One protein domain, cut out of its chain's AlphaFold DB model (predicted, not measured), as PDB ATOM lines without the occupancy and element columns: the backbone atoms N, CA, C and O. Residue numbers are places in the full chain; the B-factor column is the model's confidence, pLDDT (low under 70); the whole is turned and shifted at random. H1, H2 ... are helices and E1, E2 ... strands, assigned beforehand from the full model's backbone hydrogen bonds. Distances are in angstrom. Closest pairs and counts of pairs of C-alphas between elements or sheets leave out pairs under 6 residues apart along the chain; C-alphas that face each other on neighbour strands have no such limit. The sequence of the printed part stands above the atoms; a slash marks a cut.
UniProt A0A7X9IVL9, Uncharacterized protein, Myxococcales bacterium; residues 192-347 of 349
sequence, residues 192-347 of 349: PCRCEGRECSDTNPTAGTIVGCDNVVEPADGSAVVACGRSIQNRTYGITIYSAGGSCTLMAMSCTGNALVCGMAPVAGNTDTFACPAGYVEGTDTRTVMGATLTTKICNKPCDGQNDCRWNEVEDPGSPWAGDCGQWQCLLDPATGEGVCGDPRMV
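What this domain is: This is residues 192 to 347 of the 349 residues of an uncharacterized protein of Myxococcales bacterium (UniProt A0A7X9IVL9). What is the shape? It has little regular structure: one strongly twisted four-stranded sheet among long loops, with hairpin E5-E6 at one end and H2 at the other. What builds it? The 156 printed residues include, in order, E1 H1 E2 H2 E3 E4 E5 E6 H3, mixed, with only 54 residues in named elements; it is compact, radius of gyration of the C-alphas 14.9 A, spans 43 by 37 by 31 A.

How they stand to each other: Which strands are neighbours? E1, residues 225 to 228, is antiparallel to E2, residues 248 to 257, with N 227 and O 249 within hydrogen-bond range at 2.8 A. What of H1? H1, residues 233 to 238, only grazes the sheet with residues 237 to 238; 0 of 2 O i to N i+4 pairs but 2 of 3 O i to N i+3 pairs are within range.

Where its parts are: Where does E1 begin? C-alpha 225 is at (41.251, -41.701, -1.711). Where does H3, residues 344 to 347, end? C-alpha 347 is at (22.548, -54.685, -1.688).

The domain as a whole: How large is it? The farthest C-alphas, of Ala 259 and Asn 307, are 44.0 A apart; the printed part has no cut. Where is confidence low? 48 residues have pLDDT under 70, among them 229 to 245.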
ATOM      1  N   PRO A 192      31.217 -41.940  11.225       85.94
ATOM      2  CA  PRO A 192      30.445 -40.806  10.719       85.94
ATOM      3  C   PRO A 192      31.373 -39.737  10.168       85.94
ATOM      4  O   PRO A 192      32.377 -39.376  10.778       85.94
ATOM      5  N   CYS A 193      30.993 -39.169   9.034       83.25
ATOM      6  CA  CYS A 193      31.708 -38.056   8.445       83.25
ATOM      7  C   CYS A 193      30.769 -36.991   7.913       83.25
ATOM      8  O   CYS A 193      29.620 -37.244   7.540       83.25
ATOM      9  N   ARG A 194      31.303 -35.777   7.828       79.31
ATOM     10  CA  ARG A 194      30.634 -34.635   7.215       79.31
ATOM     11  C   ARG A 194      31.608 -33.879   6.335       79.31
ATOM     12  O   ARG A 194      32.789 -33.791   6.648       79.31
ATOM     13  N   CYS A 195      31.116 -33.275   5.258       73.75
ATOM     14  CA  CYS A 195      31.910 -32.307   4.504       73.75
ATOM     15  C   CYS A 195      31.510 -30.875   4.879       73.75
ATOM     16  O   CYS A 195      30.342 -30.490   4.755       73.75
ATOM     17  N   GLU A 196      32.486 -30.055   5.253       66.62
ATOM     18  CA  GLU A 196      32.325 -28.619   5.449       66.62
ATOM     19  C   GLU A 196      32.260 -27.903   4.090       66.62
ATOM     20  O   GLU A 196      33.266 -27.514   3.499       66.62
ATOM     21  N   GLY A 197      31.052 -27.725   3.547       60.56
ATOM     22  CA  GLY A 197      30.860 -26.969   2.309       60.56
ATOM     23  C   GLY A 197      29.527 -27.212   1.609       60.56
ATOM     24  O   GLY A 197      28.740 -28.076   1.974       60.56
ATOM     25  N   ARG A 198      29.260 -26.423   0.557       50.72
ATOM     26  CA  ARG A 198      28.077 -26.599  -0.310       50.72
ATOM     27  C   ARG A 198      28.260 -27.707  -1.359       50.72
ATOM     28  O   ARG A 198      27.290 -28.080  -2.016       50.72
ATOM     29  N   GLU A 199      29.476 -28.229  -1.503       49.50
ATOM     30  CA  GLU A 199      29.861 -29.249  -2.480       49.50
ATOM     31  C   GLU A 199      30.243 -30.569  -1.790       49.50
ATOM     32  O   GLU A 199      31.333 -31.079  -1.975       49.50
ATOM     33  N   CYS A 200      29.343 -31.193  -1.029       52.12
ATOM     34  CA  CYS A 200      29.553 -32.570  -0.529       52.12
ATOM     35  C   CYS A 200      29.362 -33.640  -1.640       52.12
ATOM     36  O   CYS A 200      28.829 -34.723  -1.433       52.12
ATOM     37  N   SER A 201      29.671 -33.288  -2.886       48.66
ATOM     38  CA  SER A 201      29.482 -34.120  -4.082       48.66
ATOM     39  C   SER A 201      30.823 -34.586  -4.632       48.66
ATOM     40  O   SER A 201      30.966 -34.714  -5.848       48.66
ATOM     41  N   ASP A 202      31.806 -34.776  -3.758       50.16
ATOM     42  CA  ASP A 202      33.165 -35.008  -4.198       50.16
ATOM     43  C   ASP A 202      33.670 -36.393  -3.799       50.16
ATOM     44  O   ASP A 202      33.748 -36.749  -2.629       50.16
ATOM     45  N   THR A 203      34.021 -37.166  -4.822       53.59
ATOM     46  CA  THR A 203      34.864 -38.366  -4.719       53.59
ATOM     47  C   THR A 203      36.350 -37.985  -4.719       53.59
ATOM     48  O   THR A 203      37.217 -38.851  -4.814       53.59
ATOM     49  N   ASN A 204      36.655 -36.685  -4.627       55.16
ATOM     50  CA  ASN A 204      37.988 -36.117  -4.529       55.16
ATOM     51  C   ASN A 204      38.201 -35.430  -3.162       55.16
ATOM     52  O   ASN A 204      37.867 -34.261  -2.978       55.16
ATOM     53  N   PRO A 205      38.819 -36.119  -2.200       55.75
ATOM     54  CA  PRO A 205      39.049 -35.599  -0.855       55.75
ATOM     55  C   PRO A 205      40.320 -34.765  -0.690       55.75
ATOM     56  O   PRO A 205      40.672 -34.387   0.423       55.75
ATOM     57  N   THR A 206      41.018 -34.434  -1.781       55.12
ATOM     58  CA  THR A 206      42.305 -33.715  -1.710       55.12
ATOM     59  C   THR A 206      42.174 -32.285  -1.149       55.12
ATOM     60  O   THR A 206      43.171 -31.641  -0.822       55.12
ATOM     61  N   ALA A 207      40.956 -31.753  -1.024       52.94
ATOM     62  CA  ALA A 207      40.689 -30.519  -0.298       52.94
ATOM     63  C   ALA A 207      40.197 -30.890   1.104       52.94
ATOM     64  O   ALA A 207      39.050 -31.301   1.221       52.94
ATOM     65  N   GLY A 208      41.050 -30.766   2.133       57.19
ATOM     66  CA  GLY A 208      40.783 -31.106   3.544       57.19
ATOM     67  C   GLY A 208      39.544 -30.424   4.138       57.19
ATOM     68  O   GLY A 208      39.645 -29.467   4.895       57.19
ATOM     69  N   THR A 209      38.382 -30.911   3.727       70.75
ATOM     70  CA  THR A 209      37.032 -30.400   3.993       70.75
ATOM     71  C   THR A 209      36.147 -31.488   4.591       70.75
ATOM     72  O   THR A 209      34.990 -31.226   4.892       70.75
ATOM     73  N   ILE A 210      36.674 -32.706   4.743       77.94
ATOM     74  CA  ILE A 210      36.004 -33.824   5.402       77.94
ATOM     75  C   ILE A 210      36.372 -33.781   6.885       77.94
ATOM     76  O   ILE A 210      37.544 -33.650   7.225       77.94
ATOM     77  N   VAL A 211      35.364 -33.903   7.737       80.12
ATOM     78  CA  VAL A 211      35.455 -33.992   9.195       80.12
ATOM     79  C   VAL A 211      34.983 -35.385   9.612       80.12
ATOM     80  O   VAL A 211      34.049 -35.911   9.003       80.12
ATOM     81  N   GLY A 212      35.625 -35.976  10.623       83.44
ATOM     82  CA  GLY A 212      35.255 -37.284  11.184       83.44
ATOM     83  C   GLY A 212      36.016 -38.482  10.606       83.44
ATOM     84  O   GLY A 212      35.799 -39.601  11.050       83.44
ATOM     85  N   CYS A 213      36.938 -38.263   9.659       87.06
ATOM     86  CA  CYS A 213      37.763 -39.321   9.050       87.06
ATOM     87  C   CYS A 213      39.258 -39.194   9.370       87.06
ATOM     88  O   CYS A 213      40.096 -39.644   8.587       87.06
ATOM     89  N   ASP A 214      39.608 -38.546  10.480       87.12
ATOM     90  CA  ASP A 214      40.988 -38.162  10.793       87.12
ATOM     91  C   ASP A 214      41.943 -39.359  10.937       87.12
ATOM     92  O   ASP A 214      43.144 -39.225  10.691       87.12
ATOM     93  N   ASN A 215      41.420 -40.543  11.276       89.75
ATOM     94  CA  ASN A 215      42.219 -41.760  11.426       89.75
ATOM     95  C   ASN A 215      42.280 -42.613  10.145       89.75
ATOM     96  O   ASN A 215      43.069 -43.561  10.069       89.75
ATOM     97  N   VAL A 216      41.540 -42.254   9.087       87.62
ATOM     98  CA  VAL A 216      41.663 -42.919   7.783       87.62
ATOM     99  C   VAL A 216      42.907 -42.422   7.054       87.62
ATOM    100  O   VAL A 216      42.970 -41.302   6.551       87.62
ATOM    101  N   VAL A 217      43.904 -43.296   6.942       85.19
ATOM    102  CA  VAL A 217      45.169 -42.967   6.278       85.19
ATOM    103  C   VAL A 217      45.089 -43.247   4.778       85.19
ATOM    104  O   VAL A 217      44.950 -44.394   4.352       85.19
ATOM    105  N   GLU A 218      45.243 -42.199   3.967       82.44
ATOM    106  CA  GLU A 218      45.390 -42.329   2.515       82.44
ATOM    107  C   GLU A 218      46.710 -43.048   2.155       82.44
ATOM    108  O   GLU A 218      47.772 -42.722   2.704       82.44
ATOM    109  N   PRO A 219      46.695 -44.005   1.210       82.69
ATOM    110  CA  PRO A 219      47.910 -44.626   0.707       82.69
ATOM    111  C   PRO A 219      48.861 -43.600   0.079       82.69
ATOM    112  O   PRO A 219      48.510 -42.883  -0.855       82.69
ATOM    113  N   ALA A 220      50.119 -43.585   0.527       81.69
ATOM    114  CA  ALA A 220      51.134 -42.651   0.024       81.69
ATOM    115  C   ALA A 220      51.475 -42.826  -1.471       81.69
ATOM    116  O   ALA A 220      52.122 -41.963  -2.067       81.69
ATOM    117  N   ASP A 221      51.087 -43.951  -2.075       82.75
ATOM    118  CA  ASP A 221      51.243 -44.222  -3.503       82.75
ATOM    119  C   ASP A 221      50.104 -43.640  -4.361       82.75
ATOM    120  O   ASP A 221      50.147 -43.762  -5.587       82.75
ATOM    121  N   GLY A 222      49.108 -42.998  -3.738       79.88
ATOM    122  CA  GLY A 222      47.932 -42.448  -4.409       79.88
ATOM    123  C   GLY A 222      47.022 -43.529  -4.991       79.88
ATOM    124  O   GLY A 222      46.310 -43.274  -5.962       79.88
ATOM    125  N   SER A 223      47.079 -44.757  -4.461       84.38
ATOM    126  CA  SER A 223      46.244 -45.872  -4.922       84.38
ATOM    127  C   SER A 223      44.787 -45.762  -4.487       84.38
ATOM    128  O   SER A 223      43.932 -46.350  -5.146       84.38
ATOM    129  N   ALA A 224      44.481 -44.990  -3.449       85.19
ATOM    130  CA  ALA A 224      43.129 -44.785  -2.953       85.19
ATOM    131  C   ALA A 224      42.930 -43.348  -2.481       85.19
ATOM    132  O   ALA A 224      43.895 -42.617  -2.287       85.19
ATOM    133  N   VAL A 225      41.673 -42.984  -2.264       83.06
ATOM    134  CA  VAL A 225      41.251 -41.701  -1.711       83.06
ATOM    135  C   VAL A 225      40.252 -41.927  -0.571       83.06
ATOM    136  O   VAL A 225      39.489 -42.895  -0.599       83.06
ATOM    137  N   VAL A 226      40.263 -41.045   0.433       83.50
ATOM    138  CA  VAL A 226      39.336 -41.072   1.582       83.50
ATOM    139  C   VAL A 226      38.050 -40.313   1.262       83.50
ATOM    140  O   VAL A 226      38.052 -39.096   1.288       83.50
ATOM    141  N   ALA A 227      36.935 -40.971   0.977       79.50
ATOM    142  CA  ALA A 227      35.679 -40.286   0.674       79.50
ATOM    143  C   ALA A 227      34.712 -40.292   1.865       79.50
ATOM    144  O   ALA A 227      34.678 -41.234   2.654       79.50
ATOM    145  N   CYS A 228      33.878 -39.255   1.942       79.38
ATOM    146  CA  CYS A 228      32.702 -39.232   2.800       79.38
ATOM    147  C   CYS A 228      31.468 -39.504   1.936       79.38
ATOM    148  O   CYS A 228      31.160 -38.723   1.028       79.38
ATOM    149  N   GLY A 229      30.804 -40.642   2.144       68.75
ATOM    150  CA  GLY A 229      29.730 -41.092   1.257       68.75
ATOM    151  C   GLY A 229      28.581 -40.078   1.154       68.75
ATOM    152  O   GLY A 229      28.143 -39.523   2.150       68.75
ATOM    153  N   ARG A 230      28.007 -39.866  -0.036       61.56
ATOM    154  CA  ARG A 230      26.648 -39.305  -0.181       61.56
ATOM    155  C   ARG A 230      25.816 -40.214  -1.067       61.56
ATOM    156  O   ARG A 230      26.215 -40.529  -2.188       61.56
ATOM    157  N   SER A 231      24.615 -40.558  -0.609       47.62
ATOM    158  CA  SER A 231      23.728 -41.531  -1.262       47.62
ATOM    159  C   SER A 231      23.355 -41.194  -2.730       47.62
ATOM    160  O   SER A 231      23.035 -42.072  -3.530       47.62
ATOM    161  N   ILE A 232      23.477 -39.929  -3.159       43.22
ATOM    162  CA  ILE A 232      23.118 -39.476  -4.522       43.22
ATOM    163  C   ILE A 232      24.105 -39.955  -5.600       43.22
ATOM    164  O   ILE A 232      23.704 -40.200  -6.742       43.22
ATOM    165  N   GLN A 233      25.401 -40.083  -5.291       48.66
ATOM    166  CA  GLN A 233      26.406 -40.364  -6.327       48.66
ATOM    167  C   GLN A 233      26.447 -41.831  -6.750       48.66
ATOM    168  O   GLN A 233      26.827 -42.117  -7.882       48.66
ATOM    169  N   ASN A 234      25.905 -42.720  -5.922       49.50
ATOM    170  CA  ASN A 234      25.857 -44.161  -6.152       49.50
ATOM    171  C   ASN A 234      24.881 -44.592  -7.271       49.50
ATOM    172  O   ASN A 234      24.776 -45.753  -7.641       49.50
ATOM    173  N   ARG A 235      24.126 -43.654  -7.859       50.50
ATOM    174  CA  ARG A 235      23.372 -43.894  -9.109       50.50
ATOM    175  C   ARG A 235      24.004 -43.244 -10.327       50.50
ATOM    176  O   ARG A 235      23.599 -43.543 -11.453       50.50
ATOM    177  N   THR A 236      24.988 -42.372 -10.137       46.88
ATOM    178  CA  THR A 236      25.711 -41.748 -11.245       46.88
ATOM    179  C   THR A 236      26.557 -42.850 -11.876       46.88
ATOM    180  O   THR A 236      27.465 -43.371 -11.251       46.88
ATOM    181  N   TYR A 237      26.181 -43.289 -13.079       58.94
ATOM    182  CA  TYR A 237      26.735 -44.465 -13.780       58.94
ATOM    183  C   TYR A 237      26.270 -45.844 -13.280       58.94
ATOM    184  O   TYR A 237      26.648 -46.856 -13.867       58.94
ATOM    185  N   GLY A 238      25.379 -45.886 -12.282       60.53
ATOM    186  CA  GLY A 238      24.757 -47.116 -11.788       60.53
ATOM    187  C   GLY A 238      25.727 -48.107 -11.151       60.53
ATOM    188  O   GLY A 238      25.417 -49.292 -11.183       60.53
ATOM    189  N   ILE A 239      26.879 -47.639 -10.661       62.78
ATOM    190  CA  ILE A 239      27.847 -48.406  -9.864       62.78
ATOM    191  C   ILE A 239      27.287 -48.526  -8.453       62.78
ATOM    192  O   ILE A 239      26.846 -47.524  -7.910       62.78
ATOM    193  N   THR A 240      27.312 -49.718  -7.874       60.47
ATOM    194  CA  THR A 240      26.900 -49.942  -6.492       60.47
ATOM    195  C   THR A 240      28.129 -49.897  -5.591       60.47
ATOM    196  O   THR A 240      28.993 -50.765  -5.651       60.47
ATOM    197  N   ILE A 241      28.201 -48.888  -4.739       63.34
ATOM    198  CA  ILE A 241      29.146 -48.779  -3.630       63.34
ATOM    199  C   ILE A 241      28.437 -49.311  -2.385       63.34
ATOM    200  O   ILE A 241      27.308 -48.917  -2.120       63.34
ATOM    201  N   TYR A 242      29.079 -50.200  -1.633       62.31
ATOM    202  CA  TYR A 242      28.485 -50.857  -0.463       62.31
ATOM    203  C   TYR A 242      28.506 -50.003   0.820       62.31
ATOM    204  O   TYR A 242      28.057 -50.457   1.867       62.31
ATOM    205  N   SER A 243      28.987 -48.760   0.755       66.12
ATOM    206  CA  SER A 243      29.007 -47.835   1.890       66.12
ATOM    207  C   SER A 243      27.711 -47.036   1.992       66.12
ATOM    208  O   SER A 243      27.300 -46.412   1.008       66.12
ATOM    209  N   ALA A 244      27.116 -46.961   3.183       64.44
ATOM    210  CA  ALA A 244      26.010 -46.034   3.419       64.44
ATOM    211  C   ALA A 244      26.475 -44.560   3.340       64.44
ATOM    212  O   ALA A 244      27.671 -44.247   3.369       64.44
ATOM    213  N   GLY A 245      25.532 -43.642   3.123       67.81
ATOM    214  CA  GLY A 245      25.831 -42.219   2.965       67.81
ATOM    215  C   GLY A 245      26.227 -41.585   4.294       67.81
ATOM    216  O   GLY A 245      25.508 -41.721   5.263       67.81
ATOM    217  N   GLY A 246      27.340 -40.860   4.341       74.81
ATOM    218  CA  GLY A 246      27.829 -40.182   5.540       74.81
ATOM    219  C   GLY A 246      28.864 -40.981   6.326       74.81
ATOM    220  O   GLY A 246      29.125 -40.628   7.469       74.81
ATOM    221  N   SER A 247      29.461 -42.032   5.744       80.94
ATOM    222  CA  SER A 247      30.584 -42.745   6.359       80.94
ATOM    223  C   SER A 247      31.908 -42.468   5.673       80.94
ATOM    224  O   SER A 247      31.986 -42.256   4.456       80.94
ATOM    225  N   CYS A 248      32.964 -42.517   6.479       85.75
ATOM    226  CA  CYS A 248      34.334 -42.557   6.011       85.75
ATOM    227  C   CYS A 248      34.570 -43.827   5.201       85.75
ATOM    228  O   CYS A 248      34.329 -44.942   5.663       85.75
ATOM    229  N   THR A 249      35.090 -43.666   3.993       83.25
ATOM    230  CA  THR A 249      35.356 -44.764   3.066       83.25
ATOM    231  C   THR A 249      36.729 -44.598   2.448       83.25
ATOM    232  O   THR A 249      37.158 -43.483   2.161       83.25
ATOM    233  N   LEU A 250      37.422 -45.709   2.216       86.25
ATOM    234  CA  LEU A 250      38.644 -45.720   1.423       86.25
ATOM    235  C   LEU A 250      38.335 -46.393   0.090       86.25
ATOM    236  O   LEU A 250      37.920 -47.551   0.077       86.25
ATOM    237  N   MET A 251      38.503 -45.676  -1.020       83.75
ATOM    238  CA  MET A 251      38.084 -46.169  -2.333       83.75
ATOM    239  C   MET A 251      39.051 -45.815  -3.462       83.75
ATOM    240  O   MET A 251      39.843 -44.880  -3.366       83.75
ATOM    241  N   ALA A 252      38.958 -46.558  -4.560       84.81
ATOM    242  CA  ALA A 252      39.638 -46.279  -5.818       84.81
ATOM    243  C   ALA A 252      38.711 -46.545  -7.001       84.81
ATOM    244  O   ALA A 252      37.943 -47.505  -7.003       84.81
ATOM    245  N   MET A 253      38.817 -45.720  -8.036       80.69
ATOM    246  CA  MET A 253      38.032 -45.810  -9.260       80.69
ATOM    247  C   MET A 253      38.936 -45.729 -10.484       80.69
ATOM    248  O   MET A 253      39.747 -44.813 -10.622       80.69
ATOM    249  N   SER A 254      38.746 -46.648 -11.422       82.56
ATOM    250  CA  SER A 254      39.377 -46.602 -12.736       82.56
ATOM    251  C   SER A 254      38.331 -46.647 -13.845       82.56
ATOM    252  O   SER A 254      37.262 -47.246 -13.715       82.56
ATOM    253  N   CYS A 255      38.632 -45.977 -14.958       85.00
ATOM    254  CA  CYS A 255      37.797 -45.982 -16.152       85.00
ATOM    255  C   CYS A 255      38.648 -46.291 -17.378       85.00
ATOM    256  O   CYS A 255      39.649 -45.623 -17.641       85.00
ATOM    257  N   THR A 256      38.232 -47.282 -18.163       88.31
ATOM    258  CA  THR A 256      38.893 -47.659 -19.415       88.31
ATOM    259  C   THR A 256      37.892 -47.712 -20.569       88.31
ATOM    260  O   THR A 256      36.704 -47.960 -20.379       88.31
ATOM    261  N   GLY A 257      38.349 -47.458 -21.799       87.50
ATOM    262  CA  GLY A 257      37.502 -47.497 -22.997       87.50
ATOM    263  C   GLY A 257      37.081 -46.114 -23.497       87.50
ATOM    264  O   GLY A 257      37.925 -45.322 -23.914       87.50
ATOM    265  N   ASN A 258      35.774 -45.843 -23.556       86.06
ATOM    266  CA  ASN A 258      35.233 -44.631 -24.181       86.06
ATOM    267  C   ASN A 258      35.686 -43.334 -23.471       86.06
ATOM    268  O   ASN A 258      35.240 -43.023 -22.368       86.06
ATOM    269  N   ALA A 259      36.503 -42.531 -24.164       79.62
ATOM    270  CA  ALA A 259      37.084 -41.291 -23.648       79.62
ATOM    271  C   ALA A 259      36.056 -40.212 -23.255       79.62
ATOM    272  O   ALA A 259      36.359 -39.384 -22.403       79.62
ATOM    273  N   LEU A 260      34.848 -40.208 -23.834       80.94
ATOM    274  CA  LEU A 260      33.797 -39.263 -23.430       80.94
ATOM    275  C   LEU A 260      33.225 -39.603 -22.053       80.94
ATOM    276  O   LEU A 260      32.943 -38.701 -21.274       80.94
ATOM    277  N   VAL A 261      33.071 -40.895 -21.750       77.31
ATOM    278  CA  VAL A 261      32.585 -41.354 -20.443       77.31
ATOM    279  C   VAL A 261      33.693 -41.197 -19.407       77.31
ATOM    280  O   VAL A 261      33.476 -40.581 -18.371       77.31
ATOM    281  N   CYS A 262      34.907 -41.659 -19.721       80.44
ATOM    282  CA  CYS A 262      36.033 -41.554 -18.795       80.44
ATOM    283  C   CYS A 262      36.515 -40.115 -18.571       80.44
ATOM    284  O   CYS A 262      37.054 -39.827 -17.515       80.44
ATOM    285  N   GLY A 263      36.308 -39.197 -19.521       72.50
ATOM    286  CA  GLY A 263      36.607 -37.774 -19.328       72.50
ATOM    287  C   GLY A 263      35.610 -37.041 -18.421       72.50
ATOM    288  O   GLY A 263      35.875 -35.908 -18.032       72.50
ATOM    289  N   MET A 264      34.467 -37.665 -18.120       66.94
ATOM    290  CA  MET A 264      33.441 -37.149 -17.206       66.94
ATOM    291  C   MET A 264      33.419 -37.886 -15.865       66.94
ATOM    292  O   MET A 264      32.921 -37.334 -14.888       66.94
ATOM    293  N   ALA A 265      33.917 -39.123 -15.824       64.81
ATOM    294  CA  ALA A 265      33.998 -39.899 -14.600       64.81
ATOM    295  C   ALA A 265      35.091 -39.325 -13.685       64.81
ATOM    296  O   ALA A 265      36.193 -39.042 -14.168       64.81
ATOM    297  N   PRO A 266      34.829 -39.174 -12.377       64.50
ATOM    298  CA  PRO A 266      35.898 -38.921 -11.428       64.50
ATOM    299  C   PRO A 266      36.837 -40.132 -11.445       64.50
ATOM    300  O   PRO A 266      36.432 -41.251 -11.140       64.50
ATOM    301  N   VAL A 267      38.082 -39.928 -11.873       67.75
ATOM    302  CA  VAL A 267      39.129 -40.950 -11.781       67.75
ATOM    303  C   VAL A 267      39.988 -40.574 -10.589       67.75
ATOM    304  O   VAL A 267      40.681 -39.557 -10.622       67.75
ATOM    305  N   ALA A 268      39.896 -41.374  -9.534       74.31
ATOM    306  CA  ALA A 268      40.612 -41.167  -8.287       74.31
ATOM    307  C   ALA A 268      41.183 -42.505  -7.819       74.31
ATOM    308  O   ALA A 268      40.484 -43.517  -7.835       74.31
ATOM    309  N   GLY A 269      42.448 -42.514  -7.412       76.06
ATOM    310  CA  GLY A 269      43.137 -43.742  -7.034       76.06
ATOM    311  C   GLY A 269      43.564 -44.616  -8.220       76.06
ATOM    312  O   GLY A 269      43.388 -44.285  -9.395       76.06
ATOM    313  N   ASN A 270      44.145 -45.765  -7.892       84.50
ATOM    314  CA  ASN A 270      44.573 -46.795  -8.823       84.50
ATOM    315  C   ASN A 270      44.036 -48.151  -8.358       84.50
ATOM    316  O   ASN A 270      44.551 -48.752  -7.418       84.50
ATOM    317  N   THR A 271      43.035 -48.668  -9.069       86.88
ATOM    318  CA  THR A 271      42.394 -49.949  -8.736       86.88
ATOM    319  C   THR A 271      43.327 -51.155  -8.838       86.88
ATOM    320  O   THR A 271      43.034 -52.189  -8.238       86.88
ATOM    321  N   ASP A 272      44.428 -51.053  -9.588       87.50
ATOM    322  CA  ASP A 272      45.371 -52.159  -9.780       87.50
ATOM    323  C   ASP A 272      46.293 -52.355  -8.569       87.50
ATOM    324  O   ASP A 272      46.742 -53.470  -8.312       87.50
ATOM    325  N   THR A 273      46.585 -51.277  -7.836       88.69
ATOM    326  CA  THR A 273      47.446 -51.297  -6.641       88.69
ATOM    327  C   THR A 273      46.680 -51.064  -5.342       88.69
ATOM    328  O   THR A 273      47.279 -51.133  -4.274       88.69
ATOM    329  N   PHE A 274      45.370 -50.822  -5.427       90.44
ATOM    330  CA  PHE A 274      44.487 -50.682  -4.277       90.44
ATOM    331  C   PHE A 274      44.509 -51.930  -3.394       90.44
ATOM    332  O   PHE A 274      44.374 -53.052  -3.891       90.44
ATOM    333  N   ALA A 275      44.622 -51.704  -2.089       90.44
ATOM    334  CA  ALA A 275      44.459 -52.719  -1.064       90.44
ATOM    335  C   ALA A 275      43.883 -52.074   0.196       90.44
ATOM    336  O   ALA A 275      44.306 -50.986   0.596       90.44
ATOM    337  N   CYS A 276      42.952 -52.771   0.841       90.25
ATOM    338  CA  CYS A 276      42.418 -52.322   2.115       90.25
ATOM    339  C   CYS A 276      43.422 -52.493   3.262       90.25
ATOM    340  O   CYS A 276      44.234 -53.427   3.239       90.25
ATOM    341  N   PRO A 277      43.375 -51.618   4.286       91.06
ATOM    342  CA  PRO A 277      44.119 -51.832   5.517       91.06
ATOM    343  C   PRO A 277      43.715 -53.155   6.182       91.06
ATOM    344  O   PRO A 277      42.629 -53.689   5.944       91.06
ATOM    345  N   ALA A 278      44.588 -53.690   7.034       89.56
ATOM    346  CA  ALA A 278      44.286 -54.912   7.774       89.56
ATOM    347  C   ALA A 278      43.021 -54.729   8.630       89.56
ATOM    348  O   ALA A 278      42.893 -53.722   9.321       89.56
ATOM    349  N   GLY A 279      42.121 -55.715   8.594       88.88
ATOM    350  CA  GLY A 279      40.844 -55.661   9.312       88.88
ATOM    351  C   GLY A 279      39.680 -55.074   8.511       88.88
ATOM    352  O   GLY A 279      38.611 -54.915   9.079       88.88
ATOM    353  N   TYR A 280      39.853 -54.787   7.216       90.12
ATOM    354  CA  TYR A 280      38.775 -54.337   6.330       90.12
ATOM    355  C   TYR A 280      38.570 -55.285   5.149       90.12
ATOM    356  O   TYR A 280      39.518 -55.913   4.671       90.12
ATOM    357  N   VAL A 281      37.330 -55.353   4.661       88.38
ATOM    358  CA  VAL A 281      36.931 -56.211   3.535       88.38
ATOM    359  C   VAL A 281      36.931 -55.394   2.244       88.38
ATOM    360  O   VAL A 281      36.339 -54.317   2.186       88.38
ATOM    361  N   GLU A 282      37.597 -55.891   1.199       87.38
ATOM    362  CA  GLU A 282      37.609 -55.244  -0.120       87.38
ATOM    363  C   GLU A 282      36.342 -55.600  -0.911       87.38
ATOM    364  O   GLU A 282      36.169 -56.736  -1.349       87.38
ATOM    365  N   GLY A 283      35.497 -54.601  -1.166       83.06
ATOM    366  CA  GLY A 283      34.397 -54.680  -2.122       83.06
ATOM    367  C   GLY A 283      34.837 -54.208  -3.510       83.06
ATOM    368  O   GLY A 283      35.524 -53.194  -3.639       83.06
ATOM    369  N   THR A 284      34.430 -54.914  -4.569       84.12
ATOM    370  CA  THR A 284      34.696 -54.522  -5.968       84.12
ATOM    371  C   THR A 284      33.409 -54.527  -6.790       84.12
ATOM    372  O   THR A 284      32.746 -55.557  -6.883       84.12
ATOM    373  N   ASP A 285      33.112 -53.420  -7.478       81.94
ATOM    374  CA  ASP A 285      32.067 -53.356  -8.510       81.94
ATOM    375  C   ASP A 285      32.674 -52.949  -9.859       81.94
ATOM    376  O   ASP A 285      33.510 -52.049  -9.955       81.94
ATOM    377  N   THR A 286      32.270 -53.631 -10.929       84.19
ATOM    378  CA  THR A 286      32.708 -53.325 -12.294       84.19
ATOM    379  C   THR A 286      31.515 -53.284 -13.229       84.19
ATOM    380  O   THR A 286      30.833 -54.289 -13.441       84.19
ATOM    381  N   ARG A 287      31.301 -52.132 -13.870       83.56
ATOM    382  CA  ARG A 287      30.172 -51.913 -14.777       83.56
ATOM    383  C   ARG A 287      30.593 -51.311 -16.102       83.56
ATOM    384  O   ARG A 287      31.534 -50.530 -16.202       83.56
ATOM    385  N   THR A 288      29.865 -51.683 -17.151       86.88
ATOM    386  CA  THR A 288      30.076 -51.141 -18.497       86.88
ATOM    387  C   THR A 288      28.978 -50.143 -18.834       86.88
ATOM    388  O   THR A 288      27.808 -50.511 -18.932       86.88
ATOM    389  N   VAL A 289      29.354 -48.889 -19.069       82.00
ATOM    390  CA  VAL A 289      28.437 -47.794 -19.397       82.00
ATOM    391  C   VAL A 289      28.867 -47.166 -20.714       82.00
ATOM    392  O   VAL A 289      29.974 -46.651 -20.844       82.00
ATOM    393  N   MET A 290      27.993 -47.223 -21.725       84.56
ATOM    394  CA  MET A 290      28.220 -46.610 -23.045       84.56
ATOM    395  C   MET A 290      29.598 -46.939 -23.672       84.56
ATOM    396  O   MET A 290      30.222 -46.099 -24.328       84.56
ATOM    397  N   GLY A 291      30.075 -48.174 -23.480       84.12
ATOM    398  CA  GLY A 291      31.348 -48.660 -24.029       84.12
ATOM    399  C   GLY A 291      32.602 -48.252 -23.245       84.12
ATOM    400  O   GLY A 291      33.706 -48.463 -23.741       84.12
ATOM    401  N   ALA A 292      32.456 -47.667 -22.055       87.12
ATOM    402  CA  ALA A 292      33.517 -47.585 -21.055       87.12
ATOM    403  C   ALA A 292      33.280 -48.614 -19.947       87.12
ATOM    404  O   ALA A 292      32.132 -48.885 -19.593       87.12
ATOM    405  N   THR A 293      34.360 -49.160 -19.405       87.44
ATOM    406  CA  THR A 293      34.365 -50.023 -18.225       87.44
ATOM    407  C   THR A 293      34.839 -49.200 -17.040       87.44
ATOM    408  O   THR A 293      35.940 -48.652 -17.071       87.44
ATOM    409  N   LEU A 294      33.986 -49.105 -16.027       83.31
ATOM    410  CA  LEU A 294      34.240 -48.450 -14.754       83.31
ATOM    411  C   LEU A 294      34.448 -49.539 -13.709       83.31
ATOM    412  O   LEU A 294      33.599 -50.423 -13.584       83.31
ATOM    413  N   THR A 295      35.548 -49.472 -12.972       84.69
ATOM    414  CA  THR A 295      35.834 -50.364 -11.848       84.69
ATOM    415  C   THR A 295      36.002 -49.518 -10.603       84.69
ATOM    416  O   THR A 295      36.766 -48.558 -10.613       84.69
ATOM    417  N   THR A 296      35.289 -49.882  -9.544       81.56
ATOM    418  CA  THR A 296      35.388 -49.256  -8.227       81.56
ATOM    419  C   THR A 296      35.778 -50.314  -7.216       81.56
ATOM    420  O   THR A 296      35.214 -51.407  -7.210       81.56
ATOM    421  N   LYS A 297      36.746 -49.980  -6.371       86.25
ATOM    422  CA  LYS A 297      37.128 -50.753  -5.199       86.25
ATOM    423  C   LYS A 297      36.906 -49.914  -3.953       86.25
ATOM    424  O   LYS A 297      37.165 -48.712  -3.987       86.25
ATOM    425  N   ILE A 298      36.431 -50.534  -2.884       84.88
ATOM    426  CA  ILE A 298      36.149 -49.876  -1.610       84.88
ATOM    427  C   ILE A 298      36.513 -50.788  -0.444       84.88
ATOM    428  O   ILE A 298      36.435 -52.008  -0.560       84.88
ATOM    429  N   CYS A 299      36.892 -50.189   0.678       88.38
ATOM    430  CA  CYS A 299      37.052 -50.882   1.947       88.38
ATOM    431  C   CYS A 299      35.794 -50.756   2.795       88.38
ATOM    432  O   CYS A 299      35.370 -49.645   3.116       88.38
ATOM    433  N   ASN A 300      35.237 -51.900   3.179       86.56
ATOM    434  CA  ASN A 300      34.080 -52.003   4.051       86.56
ATOM    435  C   ASN A 300      34.517 -52.409   5.462       86.56
ATOM    436  O   ASN A 300      35.416 -53.242   5.628       86.56
ATOM    437  N   LYS A 301      33.859 -51.833   6.475       89.62
ATOM    438  CA  LYS A 301      34.010 -52.249   7.874       89.62
ATOM    439  C   LYS A 301      33.370 -53.636   8.040       89.62
ATOM    440  O   LYS A 301      32.195 -53.765   7.688       89.62
ATOM    441  N   PRO A 302      34.104 -54.661   8.507       90.44
ATOM    442  CA  PRO A 302      33.511 -55.961   8.790       90.44
ATOM    443  C   PRO A 302      32.579 -55.874  10.000       90.44
ATOM    444  O   PRO A 302      32.732 -54.990  10.845       90.44
ATOM    445  N   CYS A 303      31.650 -56.813  10.090       89.81
ATOM    446  CA  CYS A 303      30.748 -56.962  11.224       89.81
ATOM    447  C   CYS A 303      30.364 -58.431  11.416       89.81
ATOM    448  O   CYS A 303      30.242 -59.182  10.444       89.81
ATOM    449  N   ASP A 304      30.142 -58.811  12.668       88.44
ATOM    450  CA  ASP A 304      29.565 -60.087  13.083       88.44
ATOM    451  C   ASP A 304      28.093 -59.915  13.508       88.44
ATOM    452  O   ASP A 304      27.302 -60.853  13.383       88.44
ATOM    453  N   GLY A 305      27.706 -58.714  13.957       83.50
ATOM    454  CA  GLY A 305      26.343 -58.357  14.359       83.50
ATOM    455  C   GLY A 305      25.977 -56.907  14.036       83.50
ATOM    456  O   GLY A 305      26.794 -56.119  13.562       83.50
ATOM    457  N   GLN A 306      24.713 -56.535  14.267       81.62
ATOM    458  CA  GLN A 306      24.247 -55.165  13.992       81.62
ATOM    459  C   GLN A 306      24.924 -54.128  14.893       81.62
ATOM    460  O   GLN A 306      25.166 -53.010  14.454       81.62
ATOM    461  N   ASN A 307      25.282 -54.521  16.115       77.62
ATOM    462  CA  ASN A 307      26.013 -53.718  17.096       77.62
ATOM    463  C   ASN A 307      27.421 -53.281  16.643       77.62
ATOM    464  O   ASN A 307      27.928 -52.277  17.133       77.62
ATOM    465  N   ASP A 308      28.046 -53.986  15.696       82.88
ATOM    466  CA  ASP A 308      29.328 -53.568  15.111       82.88
ATOM    467  C   ASP A 308      29.168 -52.384  14.141       82.88
ATOM    468  O   ASP A 308      30.138 -51.693  13.784       82.88
ATOM    469  N   CYS A 309      27.930 -52.152  13.706       84.81
ATOM    470  CA  CYS A 309      27.533 -51.093  12.806       84.81
ATOM    471  C   CYS A 309      26.739 -50.007  13.542       84.81
ATOM    472  O   CYS A 309      26.169 -50.187  14.610       84.81
ATOM    473  N   ARG A 310      26.664 -48.851  12.898       82.19
ATOM    474  CA  ARG A 310      26.010 -47.615  13.357       82.19
ATOM    475  C   ARG A 310      24.502 -47.636  13.060       82.19
ATOM    476  O   ARG A 310      23.926 -46.671  12.564       82.19
ATOM    477  N   TRP A 311      23.874 -48.803  13.229       77.56
ATOM    478  CA  TRP A 311      22.572 -49.151  12.639       77.56
ATOM    479  C   TRP A 311      21.424 -48.255  13.103       77.56
ATOM    480  O   TRP A 311      20.471 -48.073  12.348       77.56
ATOM    481  N   ASN A 312      21.544 -47.641  14.279       72.69
ATOM    482  CA  ASN A 312      20.546 -46.733  14.834       72.69
ATOM    483  C   ASN A 312      20.826 -45.240  14.585       72.69
ATOM    484  O   ASN A 312      20.172 -44.393  15.179       72.69
ATOM    485  N   GLU A 313      21.783 -44.893  13.723       76.75
ATOM    486  CA  GLU A 313      22.038 -43.485  13.402       76.75
ATOM    487  C   GLU A 313      21.099 -42.960  12.319       76.75
ATOM    488  O   GLU A 313      20.812 -43.636  11.319       76.75
ATOM    489  N   VAL A 314      20.673 -41.712  12.501       72.31
ATOM    490  CA  VAL A 314      19.931 -40.945  11.500       72.31
ATOM    491  C   VAL A 314      20.907 -40.447  10.431       72.31
ATOM    492  O   VAL A 314      21.986 -39.949  10.742       72.31
ATOM    493  N   GLU A 315      20.548 -40.548   9.148       67.62
ATOM    494  CA  GLU A 315      21.367 -39.936   8.091       67.62
ATOM    495  C   GLU A 315      21.477 -38.407   8.253       67.62
ATOM    496  O   GLU A 315      20.496 -37.740   8.599       67.62
ATOM    497  N   ASP A 316      22.648 -37.852   7.896       66.62
ATOM    498  CA  ASP A 316      22.921 -36.407   7.918       66.62
ATOM    499  C   ASP A 316      21.740 -35.626   7.298       66.62
ATOM    500  O   ASP A 316      21.313 -35.934   6.173       66.62
ATOM    501  N   PRO A 317      21.220 -34.584   7.974       59.34
ATOM    502  CA  PRO A 317      20.110 -33.770   7.481       59.34
ATOM    503  C   PRO A 317      20.359 -33.103   6.108       59.34
ATOM    504  O   PRO A 317      19.429 -32.596   5.477       59.34
ATOM    505  N   GLY A 318      21.602 -33.083   5.621       57.50
ATOM    506  CA  GLY A 318      22.012 -32.656   4.283       57.50
ATOM    507  C   GLY A 318      21.920 -33.728   3.183       57.50
ATOM    508  O   GLY A 318      22.225 -33.421   2.023       57.50
ATOM    509  N   SER A 319      21.530 -34.964   3.506       58.31
ATOM    510  CA  SER A 319      21.241 -36.053   2.562       58.31
ATOM    511  C   SER A 319      19.814 -35.930   1.991       58.31
ATOM    512  O   SER A 319      18.913 -35.449   2.675       58.31
ATOM    513  N   PRO A 320      19.526 -36.382   0.751       55.12
ATOM    514  CA  PRO A 320      18.141 -36.532   0.288       55.12
ATOM    515  C   PRO A 320      17.321 -37.535   1.101       55.12
ATOM    516  O   PRO A 320      16.105 -37.567   0.926       55.12
ATOM    517  N   TRP A 321      17.979 -38.348   1.928       57.19
ATOM    518  CA  TRP A 321      17.359 -39.315   2.834       57.19
ATOM    519  C   TRP A 321      17.591 -38.950   4.302       57.19
ATOM    520  O   TRP A 321      17.509 -39.796   5.184       57.19
ATOM    521  N   ALA A 322      17.838 -37.660   4.552       64.56
ATOM    522  CA  ALA A 322      17.787 -37.054   5.871       64.56
ATOM    523  C   ALA A 322      16.571 -37.557   6.661       64.56
ATOM    524  O   ALA A 322      15.431 -37.397   6.209       64.56
ATOM    525  N   GLY A 323      16.818 -38.121   7.842       62.53
ATOM    526  CA  GLY A 323      15.763 -38.638   8.718       62.53
ATOM    527  C   GLY A 323      15.452 -40.130   8.568       62.53
ATOM    528  O   GLY A 323      14.660 -40.639   9.352       62.53
ATOM    529  N   ASP A 324      16.051 -40.840   7.611       68.94
ATOM    530  CA  ASP A 324      15.923 -42.297   7.533       68.94
ATOM    531  C   ASP A 324      16.852 -42.966   8.569       68.94
ATOM    532  O   ASP A 324      18.073 -42.800   8.516       68.94
ATOM    533  N   CYS A 325      16.268 -43.759   9.469       70.94
ATOM    534  CA  CYS A 325      16.963 -44.603  10.446       70.94
ATOM    535  C   CYS A 325      17.283 -46.000   9.881       70.94
ATOM    536  O   CYS A 325      16.731 -46.415   8.858       70.94
ATOM    537  N   GLY A 326      18.127 -46.778  10.568       69.00
ATOM    538  CA  GLY A 326      18.281 -48.204  10.253       69.00
ATOM    539  C   GLY A 326      19.153 -48.492   9.034       69.00
ATOM    540  O   GLY A 326      19.168 -49.626   8.562       69.00
ATOM    541  N   GLN A 327      19.830 -47.486   8.472       73.62
ATOM    542  CA  GLN A 327      20.542 -47.640   7.202       73.62
ATOM    543  C   GLN A 327      21.883 -48.353   7.333       73.62
ATOM    544  O   GLN A 327      22.392 -48.851   6.341       73.62
ATOM    545  N   TRP A 328      22.484 -48.393   8.516       81.00
ATOM    546  CA  TRP A 328      23.841 -48.901   8.686       81.00
ATOM    547  C   TRP A 328      23.834 -50.308   9.247       81.00
ATOM    548  O   TRP A 328      24.137 -50.520  10.415       81.00
ATOM    549  N   GLN A 329      23.461 -51.273   8.426       82.31
ATOM    550  CA  GLN A 329      23.259 -52.630   8.904       82.31
ATOM    551  C   GLN A 329      24.469 -53.500   8.628       82.31
ATOM    552  O   GLN A 329      25.181 -53.308   7.641       82.31
ATOM    553  N   CYS A 330      24.651 -54.506   9.472       87.44
ATOM    554  CA  CYS A 330      25.491 -55.632   9.137       87.44
ATOM    555  C   CYS A 330      24.795 -56.479   8.069       87.44
ATOM    556  O   CYS A 330      23.701 -57.011   8.286       87.44
ATOM    557  N   LEU A 331      25.413 -56.561   6.893       85.56
ATOM    558  CA  LEU A 331      24.885 -57.227   5.706       85.56
ATOM    559  C   LEU A 331      25.903 -58.243   5.208       85.56
ATOM    560  O   LEU A 331      27.099 -57.988   5.223       85.56
ATOM    561  N   LEU A 332      25.434 -59.384   4.709       84.88
ATOM    562  CA  LEU A 332      26.329 -60.345   4.073       84.88
ATOM    563  C   LEU A 332      26.720 -59.846   2.681       84.88
ATOM    564  O   LEU A 332      25.858 -59.675   1.814       84.88
ATOM    565  N   ASP A 333      28.018 -59.663   2.456       77.00
ATOM    566  CA  ASP A 333      28.560 -59.402   1.130       77.00
ATOM    567  C   ASP A 333      28.248 -60.615   0.229       77.00
ATOM    568  O   ASP A 333      28.658 -61.742   0.528       77.00
ATOM    569  N   PRO A 334      27.522 -60.438  -0.889       70.75
ATOM    570  CA  PRO A 334      27.143 -61.551  -1.754       70.75
ATOM    571  C   PRO A 334      28.336 -62.211  -2.467       70.75
ATOM    572  O   PRO A 334      28.200 -63.334  -2.959       70.75
ATOM    573  N   ALA A 335      29.478 -61.529  -2.576       71.25
ATOM    574  CA  ALA A 335      30.681 -62.027  -3.229       71.25
ATOM    575  C   ALA A 335      31.574 -62.836  -2.278       71.25
ATOM    576  O   ALA A 335      32.095 -63.877  -2.688       71.25
ATOM    577  N   THR A 336      31.755 -62.379  -1.037       76.56
ATOM    578  CA  THR A 336      32.656 -63.024  -0.062       76.56
ATOM    579  C   THR A 336      31.917 -63.873   0.973       76.56
ATOM    580  O   THR A 336      32.480 -64.845   1.476       76.56
ATOM    581  N   GLY A 337      30.648 -63.564   1.249       81.75
ATOM    582  CA  GLY A 337      29.871 -64.150   2.342       81.75
ATOM    583  C   GLY A 337      30.242 -63.608   3.725       81.75
ATOM    584  O   GLY A 337      29.763 -64.151   4.717       81.75
ATOM    585  N   GLU A 338      31.091 -62.582   3.800       85.25
ATOM    586  CA  GLU A 338      31.488 -61.921   5.046       85.25
ATOM    587  C   GLU A 338      30.477 -60.829   5.419       85.25
ATOM    588  O   GLU A 338      29.871 -60.211   4.541       85.25
ATOM    589  N   GLY A 339      30.278 -60.593   6.718       87.38
ATOM    590  CA  GLY A 339      29.458 -59.485   7.198       87.38
ATOM    591  C   GLY A 339      30.180 -58.154   7.003       87.38
ATOM    592  O   GLY A 339      31.336 -58.001   7.397       87.38
ATOM    593  N   VAL A 340      29.506 -57.192   6.378       87.56
ATOM    594  CA  VAL A 340      29.992 -55.829   6.150       87.56
ATOM    595  C   VAL A 340      28.932 -54.806   6.550       87.56
ATOM    596  O   VAL A 340      27.750 -54.973   6.251       87.56
ATOM    597  N   CYS A 341      29.350 -53.722   7.205       86.94
ATOM    598  CA  CYS A 341      28.459 -52.605   7.505       86.94
ATOM    599  C   CYS A 341      28.128 -51.835   6.221       86.94
ATOM    600  O   CYS A 341      29.031 -51.312   5.561       86.94
ATOM    601  N   GLY A 342      26.845 -51.715   5.884       81.31
ATOM    602  CA  GLY A 342      26.408 -51.032   4.669       81.31
ATOM    603  C   GLY A 342      24.914 -50.723   4.626       81.31
ATOM    604  O   GLY A 342      24.171 -51.047   5.550       81.31
ATOM    605  N   ASP A 343      24.481 -50.097   3.528       78.38
ATOM    606  CA  ASP A 343      23.068 -49.785   3.281       78.38
ATOM    607  C   ASP A 343      22.336 -50.987   2.659       78.38
ATOM    608  O   ASP A 343      22.673 -51.385   1.535       78.38
ATOM    609  N   PRO A 344      21.288 -51.544   3.299       74.12
ATOM    610  CA  PRO A 344      20.525 -52.662   2.738       74.12
ATOM    611  C   PRO A 344      19.902 -52.331   1.376       74.12
ATOM    612  O   PRO A 344      19.733 -53.215   0.531       74.12
ATOM    613  N   ARG A 345      19.609 -51.056   1.102       69.31
ATOM    614  CA  ARG A 345      19.068 -50.587  -0.184       69.31
ATOM    615  C   ARG A 345      20.106 -50.630  -1.303       69.31
ATOM    616  O   ARG A 345      19.733 -50.599  -2.475       69.31
ATOM    617  N   MET A 346      21.393 -50.689  -0.965       62.22
ATOM    618  CA  MET A 346      22.486 -50.820  -1.929       62.22
ATOM    619  C   MET A 346      22.794 -52.286  -2.259       62.22
ATOM    620  O   MET A 346      23.375 -52.559  -3.302       62.22
ATOM    621  N   VAL A 347      22.339 -53.244  -1.446       57.72
ATOM    622  CA  VAL A 347      22.548 -54.685  -1.688       57.72
ATOM    623  C   VAL A 347      21.548 -55.266  -2.701       57.72
ATOM    624  O   VAL A 347      21.775 -56.341  -3.260       57.72
TER     625      VAL A 347